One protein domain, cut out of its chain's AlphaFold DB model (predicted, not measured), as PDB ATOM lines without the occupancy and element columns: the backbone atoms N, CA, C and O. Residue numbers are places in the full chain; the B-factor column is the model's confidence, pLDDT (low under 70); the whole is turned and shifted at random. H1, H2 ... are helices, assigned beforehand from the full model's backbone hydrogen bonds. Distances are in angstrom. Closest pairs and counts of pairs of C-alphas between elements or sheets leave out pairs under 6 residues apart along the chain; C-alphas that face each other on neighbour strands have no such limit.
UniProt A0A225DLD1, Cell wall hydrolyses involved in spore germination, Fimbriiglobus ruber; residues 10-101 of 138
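AT A GLANCE: This is residues 10 to 101 of the 138 residues of the protein "Cell wall hydrolyses involved in spore germination" of Fimbriiglobus ruber (UniProt A0A225DLD1). What shape does the domain have? The longest helix, H2, packs slantwise on H5, and both pack on H1, which lies in the core; the short helices H3 and H4 also pack on H1, apart from each other, with the loop of residues 56 to 67 running between them. The packing is mostly crossed. What is it built of, and how large is it? The 92 printed residues hold five named helices, H1 to H5 in chain order, and no named strand: the class is all helix. The whole is compact and rounded, with a radius of gyration of the C-alphas of 12.1 A and spans of 31 by 28 by 19 A.

IN THESE COORDINATES: Where is the longest helix? H2 holds residues 25 to 41 and is 24.5 A long, from C-alpha 25 at (12.250, -19.946, 21.082). Where are the others? H1 is residues 10 to 21, 15.9 A long, and starts with C-alpha 10 at (-3.146, -30.583, 21.620). H3 is residues 50 to 55, 8.6 A, and H4 is residues 68 to 75, 12.1 A. H5, residues 81 to 95, is 21.2 A long and ends with C-alpha 95 at (-8.141, -20.919, 22.895).

HOW THE PARTS SIT: What does H2 touch? With residues 28 to 33 alone it touches H1 at a steep tilt of 55 degrees, opposite ways, closest at the C-alphas of Met 29 and Ala 21, 5.0 A. It touches H5 the same way at 37 degrees, only just steep, closest at the C-alphas of Gln 30 and Ile 89, 6.0 A. With residues 36 to 40 alone it touches H3, about perpendicular at 75 degrees, closest at the C-alphas of Val 40 and Val 50, 6.4 A. What else touches H1, the hub? H5 does, at a steep tilt of 62 degrees, opposite ways, closest at the C-alphas of Ala 86 and Ala 14, 4.7 A. Residues 12 to 16 of H1 alone touch H3, closest at the C-alphas of Val 12 and Lys 51, 5.8 A, and residues 15 to 19 alone touch H4, closest at those of Arg 15 and Ile 73, 5.4 A. How do the backbones run? In H1, H2, H3 and H5 every O i to N i+4 pair is within hydrogen-bond range; in H4 3 of 4 are.

THE WHOLE: How far does it reach? The two C-alphas farthest apart, those of Gly 44 and Asp 79, are 35.2 A apart. Is there a cut or a long link? The printed part has no cut, and H3 to H4 is a long link of 12 residues. Is confidence low anywhere? No printed residue is under 70, and the mean pLDDT of the printed part is 96.5.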
ATOM      1  N   TRP A  10      -4.142 -31.305  20.821       95.31
ATOM      2  CA  TRP A  10      -3.146 -30.583  21.620       95.31
ATOM      3  C   TRP A  10      -1.795 -31.301  21.661       95.31
ATOM      4  O   TRP A  10      -0.769 -30.673  21.401       95.31
ATOM      5  N   ASP A  11      -1.780 -32.612  21.927       96.75
ATOM      6  CA  ASP A  11      -0.534 -33.392  21.978       96.75
ATOM      7  C   ASP A  11       0.180 -33.401  20.628       96.75
ATOM      8  O   ASP A  11       1.398 -33.236  20.543       96.75
ATOM      9  N   VAL A  12      -0.578 -33.607  19.549       98.38
ATOM     10  CA  VAL A  12      -0.013 -33.655  18.199       98.38
ATOM     11  C   VAL A  12       0.497 -32.277  17.776       98.38
ATOM     12  O   VAL A  12       1.580 -32.191  17.187       98.38
ATOM     13  N   LEU A  13      -0.218 -31.201  18.115       98.69
ATOM     14  CA  LEU A  13       0.235 -29.838  17.852       98.69
ATOM     15  C   LEU A  13       1.522 -29.520  18.619       98.69
ATOM     16  O   LEU A  13       2.495 -29.099  18.000       98.69
ATOM     17  N   ALA A  14       1.577 -29.801  19.922       98.62
ATOM     18  CA  ALA A  14       2.767 -29.570  20.741       98.62
ATOM     19  C   ALA A  14       3.992 -30.337  20.216       98.62
ATOM     20  O   ALA A  14       5.076 -29.773  20.073       98.62
ATOM     21  N   ARG A  15       3.823 -31.609  19.831       98.62
ATOM     22  CA  ARG A  15       4.904 -32.410  19.222       98.62
ATOM     23  C   ARG A  15       5.363 -31.844  17.882       98.62
ATOM     24  O   ARG A  15       6.563 -31.829  17.619       98.62
ATOM     25  N   THR A  16       4.432 -31.350  17.067       98.69
ATOM     26  CA  THR A  16       4.749 -30.684  15.794       98.69
ATOM     27  C   THR A  16       5.555 -29.409  16.043       98.69
ATOM     28  O   THR A  16       6.617 -29.235  15.456       98.69
ATOM     29  N   ILE A  17       5.122 -28.569  16.986       98.69
ATOM     30  CA  ILE A  17       5.838 -27.356  17.402       98.69
ATOM     31  C   ILE A  17       7.271 -27.691  17.845       98.69
ATOM     32  O   ILE A  17       8.225 -27.067  17.379       98.69
ATOM     33  N   CYS A  18       7.454 -28.711  18.693       98.38
ATOM     34  CA  CYS A  18       8.788 -29.142  19.116       98.38
ATOM     35  C   CYS A  18       9.640 -29.667  17.950       98.38
ATOM     36  O   CYS A  18      10.852 -29.430  17.901       98.38
ATOM     37  N   GLY A  19       9.033 -30.420  17.031       97.94
ATOM     38  CA  GLY A  19       9.713 -30.986  15.869       97.94
ATOM     39  C   GLY A  19      10.261 -29.914  14.936       97.94
ATOM     40  O   GLY A  19      11.400 -30.028  14.489       97.94
ATOM     41  N   GLU A  20       9.479 -28.861  14.725       98.06
ATOM     42  CA  GLU A  20       9.744 -27.834  13.720       98.06
ATOM     43  C   GLU A  20      10.481 -26.607  14.273       98.06
ATOM     44  O   GLU A  20      11.233 -25.975  13.542       98.06
ATOM     45  N   ALA A  21      10.275 -26.244  15.546       98.00
ATOM     46  CA  ALA A  21      10.669 -24.921  16.042       98.00
ATOM     47  C   ALA A  21      11.230 -24.878  17.472       98.00
ATOM     48  O   ALA A  21      11.432 -23.790  18.008       98.00
ATOM     49  N   ARG A  22      11.560 -26.012  18.110       95.81
ATOM     50  CA  ARG A  22      12.128 -25.997  19.480       95.81
ATOM     51  C   ARG A  22      13.421 -25.181  19.637       95.81
ATOM     52  O   ARG A  22      13.740 -24.764  20.743       95.81
ATOM     53  N   GLY A  23      14.175 -24.984  18.553       95.75
ATOM     54  CA  GLY A  23      15.396 -24.166  18.531       95.75
ATOM     55  C   GLY A  23      15.154 -22.670  18.297       95.75
ATOM     56  O   GLY A  23      16.093 -21.889  18.384       95.75
ATOM     57  N   GLU A  24      13.911 -22.270  18.019       97.31
ATOM     58  CA  GLU A  24      13.546 -20.914  17.580       97.31
ATOM     59  C   GLU A  24      12.989 -20.038  18.718       97.31
ATOM     60  O   GLU A  24      12.648 -18.871  18.514       97.31
ATOM     61  N   GLY A  25      12.878 -20.594  19.930       97.19
ATOM     62  CA  GLY A  25      12.250 -19.946  21.082       97.19
ATOM     63  C   GLY A  25      10.723 -19.832  20.965       97.19
ATOM     64  O   GLY A  25      10.110 -20.278  19.994       97.19
ATOM     65  N   ASN A  26      10.092 -19.216  21.969       97.88
ATOM     66  CA  ASN A  26       8.626 -19.207  22.100       97.88
ATOM     67  C   ASN A  26       7.913 -18.562  20.904       97.88
ATOM     68  O   ASN A  26       6.887 -19.074  20.468       97.88
ATOM     69  N   GLN A  27       8.465 -17.485  20.332       98.25
ATOM     70  CA  GLN A  27       7.868 -16.848  19.154       98.25
ATOM     71  C   GLN A  27       7.934 -17.752  17.917       98.25
ATOM     72  O   GLN A  27       6.953 -17.858  17.192       98.25
ATOM     73  N   GLY A  28       9.052 -18.446  17.677       98.56
ATOM     74  CA  GLY A  28       9.145 -19.388  16.559       98.56
ATOM     75  C   GLY A  28       8.204 -20.583  16.725       98.56
ATOM     76  O   GLY A  28       7.538 -20.988  15.773       98.56
ATOM     77  N   MET A  29       8.087 -21.095  17.953       98.81
ATOM     78  CA  MET A  29       7.138 -22.151  18.304       98.81
ATOM     79  C   MET A  29       5.679 -21.723  18.087       98.81
ATOM     80  O   MET A  29       4.912 -22.448  17.451       98.81
ATOM     81  N   GLN A  30       5.305 -20.525  18.545       98.75
ATOM     82  CA  GLN A  30       3.979 -19.952  18.308       98.75
ATOM     83  C   GLN A  30       3.705 -19.746  16.816       98.75
ATOM     84  O   GLN A  30       2.618 -20.080  16.357       98.75
ATOM     85  N   ALA A  31       4.684 -19.272  16.042       98.81
ATOM     86  CA  ALA A  31       4.516 -19.048  14.610       98.81
ATOM     87  C   ALA A  31       4.182 -20.343  13.844       98.81
ATOM     88  O   ALA A  31       3.285 -20.345  13.001       98.81
ATOM     89  N   VAL A  32       4.834 -21.468  14.168       98.75
ATOM     90  CA  VAL A  32       4.473 -22.783  13.596       98.75
ATOM     91  C   VAL A  32       3.066 -23.202  14.022       98.75
ATOM     92  O   VAL A  32       2.291 -23.691  13.199       98.75
ATOM     93  N   ALA A  33       2.708 -22.974  15.286       98.81
ATOM     94  CA  ALA A  33       1.364 -23.252  15.773       98.81
ATOM     95  C   ALA A  33       0.310 -22.427  15.008       98.81
ATOM     96  O   ALA A  33      -0.686 -22.975  14.538       98.81
ATOM     97  N   ASN A  34       0.563 -21.135  14.779       98.75
ATOM     98  CA  ASN A  34      -0.317 -20.274  13.994       98.75
ATOM     99  C   ASN A  34      -0.477 -20.762  12.549       98.75
ATOM    100  O   ASN A  34      -1.596 -20.751  12.050       98.75
ATOM    101  N   VAL A  35       0.577 -21.274  11.900       98.50
ATOM    102  CA  VAL A  35       0.464 -21.879  10.557       98.50
ATOM    103  C   VAL A  35      -0.523 -23.048  10.547       98.50
ATOM    104  O   VAL A  35      -1.345 -23.155   9.634       98.50
ATOM    105  N   VAL A  36      -0.486 -23.915  11.567       98.56
ATOM    106  CA  VAL A  36      -1.452 -25.019  11.693       98.56
ATOM    107  C   VAL A  36      -2.876 -24.476  11.828       98.56
ATOM    108  O   VAL A  36      -3.770 -24.924  11.113       98.56
ATOM    109  N   LEU A  37      -3.090 -23.485  12.694       98.12
ATOM    110  CA  LEU A  37      -4.416 -22.912  12.932       98.12
ATOM    111  C   LEU A  37      -4.939 -22.133  11.714       98.12
ATOM    112  O   LEU A  37      -6.116 -22.245  11.384       98.12
ATOM    113  N   ASN A  38      -4.073 -21.438  10.977       97.50
ATOM    114  CA  ASN A  38      -4.417 -20.760   9.727       97.50
ATOM    115  C   ASN A  38      -4.867 -21.759   8.650       97.50
ATOM    116  O   ASN A  38      -5.866 -21.531   7.963       97.50
ATOM    117  N   ARG A  39      -4.184 -22.906   8.548       97.38
ATOM    118  CA  ARG A  39      -4.576 -24.021   7.670       97.38
ATOM    119  C   ARG A  39      -5.908 -24.654   8.078       97.38
ATOM    120  O   ARG A  39      -6.682 -25.032   7.205       97.38
ATOM    121  N   VAL A  40      -6.188 -24.762   9.378       96.88
ATOM    122  CA  VAL A  40      -7.481 -25.253   9.894       96.88
ATOM    123  C   VAL A  40      -8.602 -24.240   9.650       96.88
ATOM    124  O   VAL A  40      -9.707 -24.633   9.288       96.88
ATOM    125  N   ALA A  41      -8.333 -22.940   9.793       95.44
ATOM    126  CA  ALA A  41      -9.307 -21.876   9.548       95.44
ATOM    127  C   ALA A  41      -9.689 -21.748   8.064       95.44
ATOM    128  O   ALA A  41     -10.795 -21.316   7.738       95.44
ATOM    129  N   LYS A  42      -8.785 -22.143   7.158       91.56
ATOM    130  CA  LYS A  42      -9.022 -22.233   5.712       91.56
ATOM    131  C   LYS A  42      -8.632 -23.630   5.213       91.56
ATOM    132  O   LYS A  42      -7.553 -23.791   4.634       91.56
ATOM    133  N   PRO A  43      -9.479 -24.649   5.457       85.50
ATOM    134  CA  PRO A  43      -9.171 -26.018   5.080       85.50
ATOM    135  C   PRO A  43      -8.886 -26.144   3.587       85.50
ATOM    136  O   PRO A  43      -9.624 -25.631   2.748       85.50
ATOM    137  N   GLY A  44      -7.827 -26.876   3.273       86.69
ATOM    138  CA  GLY A  44      -7.404 -27.172   1.913       86.69
ATOM    139  C   GLY A  44      -6.952 -28.619   1.802       86.69
ATOM    140  O   GLY A  44      -7.367 -29.498   2.564       86.69
ATOM    141  N   TRP A  45      -6.038 -28.885   0.877       87.06
ATOM    142  CA  TRP A  45      -5.487 -30.224   0.679       87.06
ATOM    143  C   TRP A  45      -4.685 -30.736   1.895       87.06
ATOM    144  O   TRP A  45      -4.525 -31.952   2.054       87.06
ATOM    145  N   TRP A  46      -4.242 -29.841   2.787       88.44
ATOM    146  CA  TRP A  46      -3.577 -30.150   4.061       88.44
ATOM    147  C   TRP A  46      -4.497 -30.740   5.140       88.44
ATOM    148  O   TRP A  46      -3.997 -31.396   6.046       88.44
ATOM    149  N   GLY A  47      -5.820 -30.583   5.039       90.50
ATOM    150  CA  GLY A  47      -6.782 -31.100   6.020       90.50
ATOM    151  C   GLY A  47      -7.581 -30.012   6.737       90.50
ATOM    152  O   GLY A  47      -7.446 -28.829   6.438       90.50
ATOM    153  N   ALA A  48      -8.443 -30.443   7.663       92.62
ATOM    154  CA  ALA A  48      -9.445 -29.596   8.322       92.62
ATOM    155  C   ALA A  48      -9.421 -29.662   9.862       92.62
ATOM    156  O   ALA A  48     -10.178 -28.954  10.515       92.62
ATOM    157  N   THR A  49      -8.580 -30.513  10.452       96.69
ATOM    158  CA  THR A  49      -8.402 -30.624  11.910       96.69
ATOM    159  C   THR A  49      -6.941 -30.398  12.263       96.69
ATOM    160  O   THR A  49      -6.072 -30.613  11.416       96.69
ATOM    161  N   VAL A  50      -6.649 -29.999  13.503       97.75
ATOM    162  CA  VAL A  50      -5.274 -29.710  13.944       97.75
ATOM    163  C   VAL A  50      -4.390 -30.943  13.759       97.75
ATOM    164  O   VAL A  50      -3.395 -30.894  13.036       97.75
ATOM    165  N   LYS A  51      -4.809 -32.093  14.301       97.44
ATOM    166  CA  LYS A  51      -4.099 -33.365  14.115       97.44
ATOM    167  C   LYS A  51      -4.010 -33.783  12.650       97.44
ATOM    168  O   LYS A  51      -2.976 -34.293  12.228       97.44
ATOM    169  N   GLY A  52      -5.069 -33.557  11.872       96.88
ATOM    170  CA  GLY A  52      -5.092 -33.862  10.443       96.88
ATOM    171  C   GLY A  52      -4.048 -33.067   9.662       96.88
ATOM    172  O   GLY A  52      -3.332 -33.654   8.859       96.88
ATOM    173  N   VAL A  53      -3.923 -31.766   9.940       97.94
ATOM    174  CA  VAL A  53      -2.930 -30.876   9.321       97.94
ATOM    175  C   VAL A  53      -1.511 -31.251   9.744       97.94
ATOM    176  O   VAL A  53      -0.635 -31.366   8.889       97.94
ATOM    177  N   CYS A  54      -1.281 -31.489  11.038       98.31
ATOM    178  CA  CYS A  54       0.024 -31.890  11.564       98.31
ATOM    179  C   CYS A  54       0.521 -33.220  10.976       98.31
ATOM    180  O   CYS A  54       1.675 -33.327  10.576       98.31
ATOM    181  N   LEU A  55      -0.347 -34.235  10.908       96.94
ATOM    182  CA  LEU A  55       0.024 -35.586  10.467       96.94
ATOM    183  C   LEU A  55      -0.143 -35.809   8.960       96.94
ATOM    184  O   LEU A  55       0.110 -36.913   8.471       96.94
ATOM    185  N   LYS A  56      -0.582 -34.794   8.210       96.38
ATOM    186  CA  LYS A  56      -0.710 -34.903   6.760       96.38
ATOM    187  C   LYS A  56       0.672 -35.202   6.155       96.38
ATOM    188  O   LYS A  56       1.628 -34.478   6.448       96.38
ATOM    189  N   PRO A  57       0.793 -36.225   5.285       94.25
ATOM    190  CA  PRO A  57       2.073 -36.596   4.694       94.25
ATOM    191  C   PRO A  57       2.815 -35.396   4.099       94.25
ATOM    192  O   PRO A  57       2.237 -34.606   3.348       94.25
ATOM    193  N   TYR A  58       4.100 -35.285   4.445       91.69
ATOM    194  CA  TYR A  58       5.029 -34.268   3.947       91.69
ATOM    195  C   TYR A  58       4.702 -32.811   4.316       91.69
ATOM    196  O   TYR A  58       5.361 -31.915   3.796       91.69
ATOM    197  N   GLN A  59       3.729 -32.548   5.200       94.56
ATOM    198  CA  GLN A  59       3.442 -31.178   5.656       94.56
ATOM    199  C   GLN A  59       4.408 -30.673   6.720       94.56
ATOM    200  O   GLN A  59       4.704 -29.482   6.741       94.56
ATOM    201  N   PHE A  60       4.892 -31.573   7.571       97.00
ATOM    202  CA  PHE A  60       5.862 -31.292   8.622       97.00
ATOM    203  C   PHE A  60       6.854 -32.448   8.651       97.00
ATOM    204  O   PHE A  60       6.468 -33.603   8.875       97.00
ATOM    205  N   SER A  61       8.121 -32.169   8.337       94.69
ATOM    206  CA  SER A  61       9.095 -33.230   8.071       94.69
ATOM    207  C   SER A  61       9.388 -34.071   9.304       94.69
ATOM    208  O   SER A  61       9.659 -35.262   9.164       94.69
ATOM    209  N   CYS A  62       9.218 -33.503  10.503       96.94
ATOM    210  CA  CYS A  62       9.387 -34.218  11.763       96.94
ATOM    211  C   CYS A  62       8.484 -35.462  11.913       96.94
ATOM    212  O   CYS A  62       8.805 -36.354  12.700       96.94
ATOM    213  N   TRP A  63       7.392 -35.583  11.143       97.44
ATOM    214  CA  TRP A  63       6.529 -36.774  11.123       97.44
ATOM    215  C   TRP A  63       6.902 -37.811  10.057       97.44
ATOM    216  O   TRP A  63       6.396 -38.938  10.103       97.44
ATOM    217  N   ASN A  64       7.782 -37.477   9.111       95.81
ATOM    218  CA  ASN A  64       8.157 -38.374   8.022       95.81
ATOM    219  C   ASN A  64       8.959 -39.577   8.537       95.81
ATOM    220  O   ASN A  64       9.767 -39.485   9.465       95.81
ATOM    221  N   LEU A  65       8.760 -40.736   7.904       93.00
ATOM    222  CA  LEU A  65       9.573 -41.918   8.184       93.00
ATOM    223  C   LEU A  65      11.046 -41.629   7.865       93.00
ATOM    224  O   LEU A  65      11.363 -41.133   6.788       93.00
ATOM    225  N   GLY A  66      11.933 -41.959   8.805       91.38
ATOM    226  CA  GLY A  66      13.375 -41.740   8.672       91.38
ATOM    227  C   GLY A  66      13.863 -40.351   9.093       91.38
ATOM    228  O   GLY A  66      15.074 -40.172   9.199       91.38
ATOM    229  N   ASP A  67      12.972 -39.396   9.390       94.62
ATOM    230  CA  ASP A  67      13.396 -38.124   9.981       94.62
ATOM    231  C   ASP A  67      13.906 -38.366  11.417       94.62
ATOM    232  O   ASP A  67      13.201 -38.988  12.223       94.62
ATOM    233  N   PRO A  68      15.118 -37.903  11.777       93.38
ATOM    234  CA  PRO A  68      15.680 -38.128  13.106       93.38
ATOM    235  C   PRO A  68      14.850 -37.479  14.223       93.38
ATOM    236  O   PRO A  68      14.824 -37.992  15.343       93.38
ATOM    237  N   ASN A  69      14.118 -36.393  13.938       94.75
ATOM    238  CA  ASN A  69      13.224 -35.774  14.916       94.75
ATOM    239  C   ASN A  69      12.024 -36.657  15.231       94.75
ATOM    240  O   ASN A  69      11.473 -36.538  16.323       94.75
ATOM    241  N   ARG A  70      11.628 -37.561  14.329       96.38
ATOM    242  CA  ARG A  70      10.427 -38.374  14.510       96.38
ATOM    243  C   ARG A  70      10.480 -39.195  15.792       96.38
ATOM    244  O   ARG A  70       9.525 -39.202  16.565       96.38
ATOM    245  N   ALA A  71      11.600 -39.871  16.038       95.69
ATOM    246  CA  ALA A  71      11.784 -40.657  17.256       95.69
ATOM    247  C   ALA A  71      11.796 -39.770  18.511       95.69
ATOM    248  O   ALA A  71      11.256 -40.170  19.541       95.69
ATOM    249  N   VAL A  72      12.361 -38.562  18.417       95.56
ATOM    250  CA  VAL A  72      12.385 -37.589  19.517       95.56
ATOM    251  C   VAL A  72      10.966 -37.152  19.860       95.56
ATOM    252  O   VAL A  72      10.512 -37.366  20.982       95.56
ATOM    253  N   ILE A  73      10.223 -36.617  18.887       97.25
ATOM    254  CA  ILE A  73       8.891 -36.059  19.138       97.25
ATOM    255  C   ILE A  73       7.871 -37.115  19.543       97.25
ATOM    256  O   ILE A  73       6.903 -36.770  20.202       97.25
ATOM    257  N   LEU A  74       8.063 -38.392  19.198       96.94
ATOM    258  CA  LEU A  74       7.200 -39.481  19.659       96.94
ATOM    259  C   LEU A  74       7.455 -39.898  21.117       96.94
ATOM    260  O   LEU A  74       6.595 -40.542  21.722       96.94
ATOM    261  N   ASN A  75       8.631 -39.584  21.664       96.31
ATOM    262  CA  ASN A  75       9.025 -39.945  23.027       96.31
ATOM    263  C   ASN A  75       8.996 -38.768  24.006       96.31
ATOM    264  O   ASN A  75       9.223 -38.995  25.184       96.31
ATOM    265  N   LEU A  76       8.667 -37.553  23.552       96.12
ATOM    266  CA  LEU A  76       8.402 -36.430  24.454       96.12
ATOM    267  C   LEU A  76       7.260 -36.751  25.425       96.12
ATOM    268  O   LEU A  76       6.254 -37.360  25.038       96.12
ATOM    269  N   ASP A  77       7.412 -36.274  26.648       95.19
ATOM    270  CA  ASP A  77       6.427 -36.260  27.723       95.19
ATOM    271  C   ASP A  77       6.632 -35.001  28.588       95.19
ATOM    272  O   ASP A  77       7.444 -34.127  28.267       95.19
ATOM    273  N   THR A  78       5.859 -34.878  29.665       94.88
ATOM    274  CA  THR A  78       5.853 -33.704  30.547       94.88
ATOM    275  C   THR A  78       7.119 -33.542  31.393       94.88
ATOM    276  O   THR A  78       7.256 -32.508  32.042       94.88
ATOM    277  N   ASP A  79       8.064 -34.485  31.375       96.56
ATOM    278  CA  ASP A  79       9.360 -34.296  32.039       96.56
ATOM    279  C   ASP A  79      10.284 -33.383  31.212       96.56
ATOM    280  O   ASP A  79      11.248 -32.806  31.723       96.56
ATOM    281  N   TYR A  80       9.968 -33.175  29.929       95.88
ATOM    282  CA  TYR A  80      10.693 -32.269  29.047       95.88
ATOM    283  C   TYR A  80      10.101 -30.856  29.106       95.88
ATOM    284  O   TYR A  80       9.012 -30.602  28.593       95.88
ATOM    285  N   ALA A  81      10.858 -29.892  29.647       96.75
ATOM    286  CA  ALA A  81      10.443 -28.484  29.730       96.75
ATOM    287  C   ALA A  81       9.958 -27.920  28.381       96.75
ATOM    288  O   ALA A  81       8.887 -27.330  28.306       96.75
ATOM    289  N   ILE A  82      10.681 -28.219  27.299       96.88
ATOM    290  CA  ILE A  82      10.323 -27.772  25.948       96.88
ATOM    291  C   ILE A  82       8.974 -28.317  25.461       96.88
ATOM    292  O   ILE A  82       8.291 -27.668  24.672       96.88
ATOM    293  N   TYR A  83       8.577 -29.508  25.922       97.94
ATOM    294  CA  TYR A  83       7.270 -30.068  25.601       97.94
ATOM    295  C   TYR A  83       6.165 -29.349  26.376       97.94
ATOM    296  O   TYR A  83       5.133 -29.034  25.793       97.94
ATOM    297  N   ASN A  84       6.400 -29.011  27.648       98.12
ATOM    298  CA  ASN A  84       5.468 -28.194  28.430       98.12
ATOM    299  C   ASN A  84       5.295 -26.788  27.835       98.12
ATOM    300  O   ASN A  84       4.165 -26.311  27.732       98.12
ATOM    301  N   ASP A  85       6.380 -26.158  27.376       98.19
ATOM    302  CA  ASP A  85       6.311 -24.865  26.685       98.19
ATOM    303  C   ASP A  85       5.459 -24.969  25.411       98.19
ATOM    304  O   ASP A  85       4.561 -24.157  25.178       98.19
ATOM    305  N   ALA A  86       5.681 -26.014  24.608       98.56
ATOM    306  CA  ALA A  86       4.900 -26.266  23.403       98.56
ATOM    307  C   ALA A  86       3.426 -26.592  23.700       98.56
ATOM    308  O   ALA A  86       2.560 -26.177  22.933       98.56
ATOM    309  N   LEU A  87       3.117 -27.284  24.803       98.38
ATOM    310  CA  LEU A  87       1.743 -27.517  25.267       98.38
ATOM    311  C   LEU A  87       1.050 -26.205  25.651       98.38
ATOM    312  O   LEU A  87      -0.093 -25.981  25.253       98.38
ATOM    313  N   GLY A  88       1.744 -25.321  26.374       98.38
ATOM    314  CA  GLY A  88       1.230 -23.995  26.722       98.38
ATOM    315  C   GLY A  88       0.936 -23.151  25.482       98.38
ATOM    316  O   GLY A  88      -0.138 -22.561  25.373       98.38
ATOM    317  N   ILE A  89       1.845 -23.163  24.503       98.69
ATOM    318  CA  ILE A  89       1.649 -22.485  23.216       98.69
ATOM    319  C   ILE A  89       0.482 -23.099  22.440       98.69
ATOM    320  O   ILE A  89      -0.367 -22.362  21.946       98.69
ATOM    321  N   ALA A  90       0.416 -24.430  22.346       98.50
ATOM    322  CA  ALA A  90      -0.663 -25.136  21.661       98.50
ATOM    323  C   ALA A  90      -2.030 -24.786  22.265       98.50
ATOM    324  O   ALA A  90      -2.955 -24.471  21.520       98.50
ATOM    325  N   SER A  91      -2.146 -24.777  23.599       97.94
ATOM    326  CA  SER A  91      -3.358 -24.315  24.281       97.94
ATOM    327  C   SER A  91      -3.676 -22.875  23.906       97.94
ATOM    328  O   SER A  91      -4.771 -22.612  23.418       97.94
ATOM    329  N   GLY A  92      -2.704 -21.972  24.057       98.19
ATOM    330  CA  GLY A  92      -2.927 -20.545  23.872       98.19
ATOM    331  C   GLY A  92      -3.348 -20.158  22.452       98.19
ATOM    332  O   GLY A  92      -4.160 -19.256  22.269       98.19
ATOM    333  N   VAL A  93      -2.844 -20.840  21.419       98.06
ATOM    334  CA  VAL A  93      -3.308 -20.576  20.045       98.06
ATOM    335  C   VAL A  93      -4.682 -21.187  19.763       98.06
ATOM    336  O   VAL A  93      -5.440 -20.620  18.981       98.06
ATOM    337  N   ILE A  94      -5.019 -22.326  20.382       96.50
ATOM    338  CA  ILE A  94      -6.318 -22.993  20.204       96.50
ATOM    339  C   ILE A  94      -7.432 -22.212  20.913       96.50
ATOM    340  O   ILE A  94      -8.516 -22.060  20.354       96.50
ATOM    341  N   ASP A  95      -7.177 -21.715  22.125       96.62
ATOM    342  CA  ASP A  95      -8.141 -20.919  22.895       96.62
ATOM    343  C   ASP A  95      -8.182 -19.434  22.485       96.62
ATOM    344  O   ASP A  95      -9.090 -18.703  22.885       96.62
ATOM    345  N   GLY A  96      -7.237 -19.000  21.643       96.31
ATOM    346  CA  GLY A  96      -7.164 -17.648  21.093       96.31
ATOM    347  C   GLY A  96      -6.496 -16.617  22.007       96.31
ATOM    348  O   GLY A  96      -6.477 -15.435  21.664       96.31
ATOM    349  N   SER A  97      -5.931 -17.023  23.147       98.12
ATOM    350  CA  SER A  97      -5.152 -16.135  24.022       98.12
ATOM    351  C   SER A  97      -3.793 -15.741  23.429       98.12
ATOM    352  O   SER A  97      -3.267 -14.676  23.758       98.12
ATOM    353  N   LEU A  98      -3.243 -16.553  22.520       98.25
ATOM    354  CA  LEU A  98      -2.072 -16.224  21.710       98.25
ATOM    355  C   LEU A  98      -2.503 -15.861  20.278       98.25
ATOM    356  O   LEU A  98      -2.967 -16.737  19.543       98.25
ATOM    357  N   PRO A  99      -2.339 -14.594  19.846       98.25
ATOM    358  CA  PRO A  99      -2.757 -14.163  18.515       98.25
ATOM    359  C   PRO A  99      -1.861 -14.743  17.411       98.25
ATOM    360  O   PRO A  99      -0.754 -15.223  17.667       98.25
ATOM    361  N   ASP A 100      -2.318 -14.650  16.161       98.62
ATOM    362  CA  ASP A 100      -1.469 -14.941  15.006       98.62
ATOM    363  C   ASP A 100      -0.392 -13.864  14.832       98.62
ATOM    364  O   ASP A 100      -0.697 -12.694  14.596       98.62
ATOM    365  N   ILE A 101       0.875 -14.272  14.926       98.62
ATOM    366  CA  ILE A 101       2.037 -13.391  14.740       98.62
ATOM    367  C   ILE A 101       2.653 -13.494  13.339       98.62
ATOM    368  O   ILE A 101       3.649 -12.833  13.056       98.62
TER     369      ILE A 101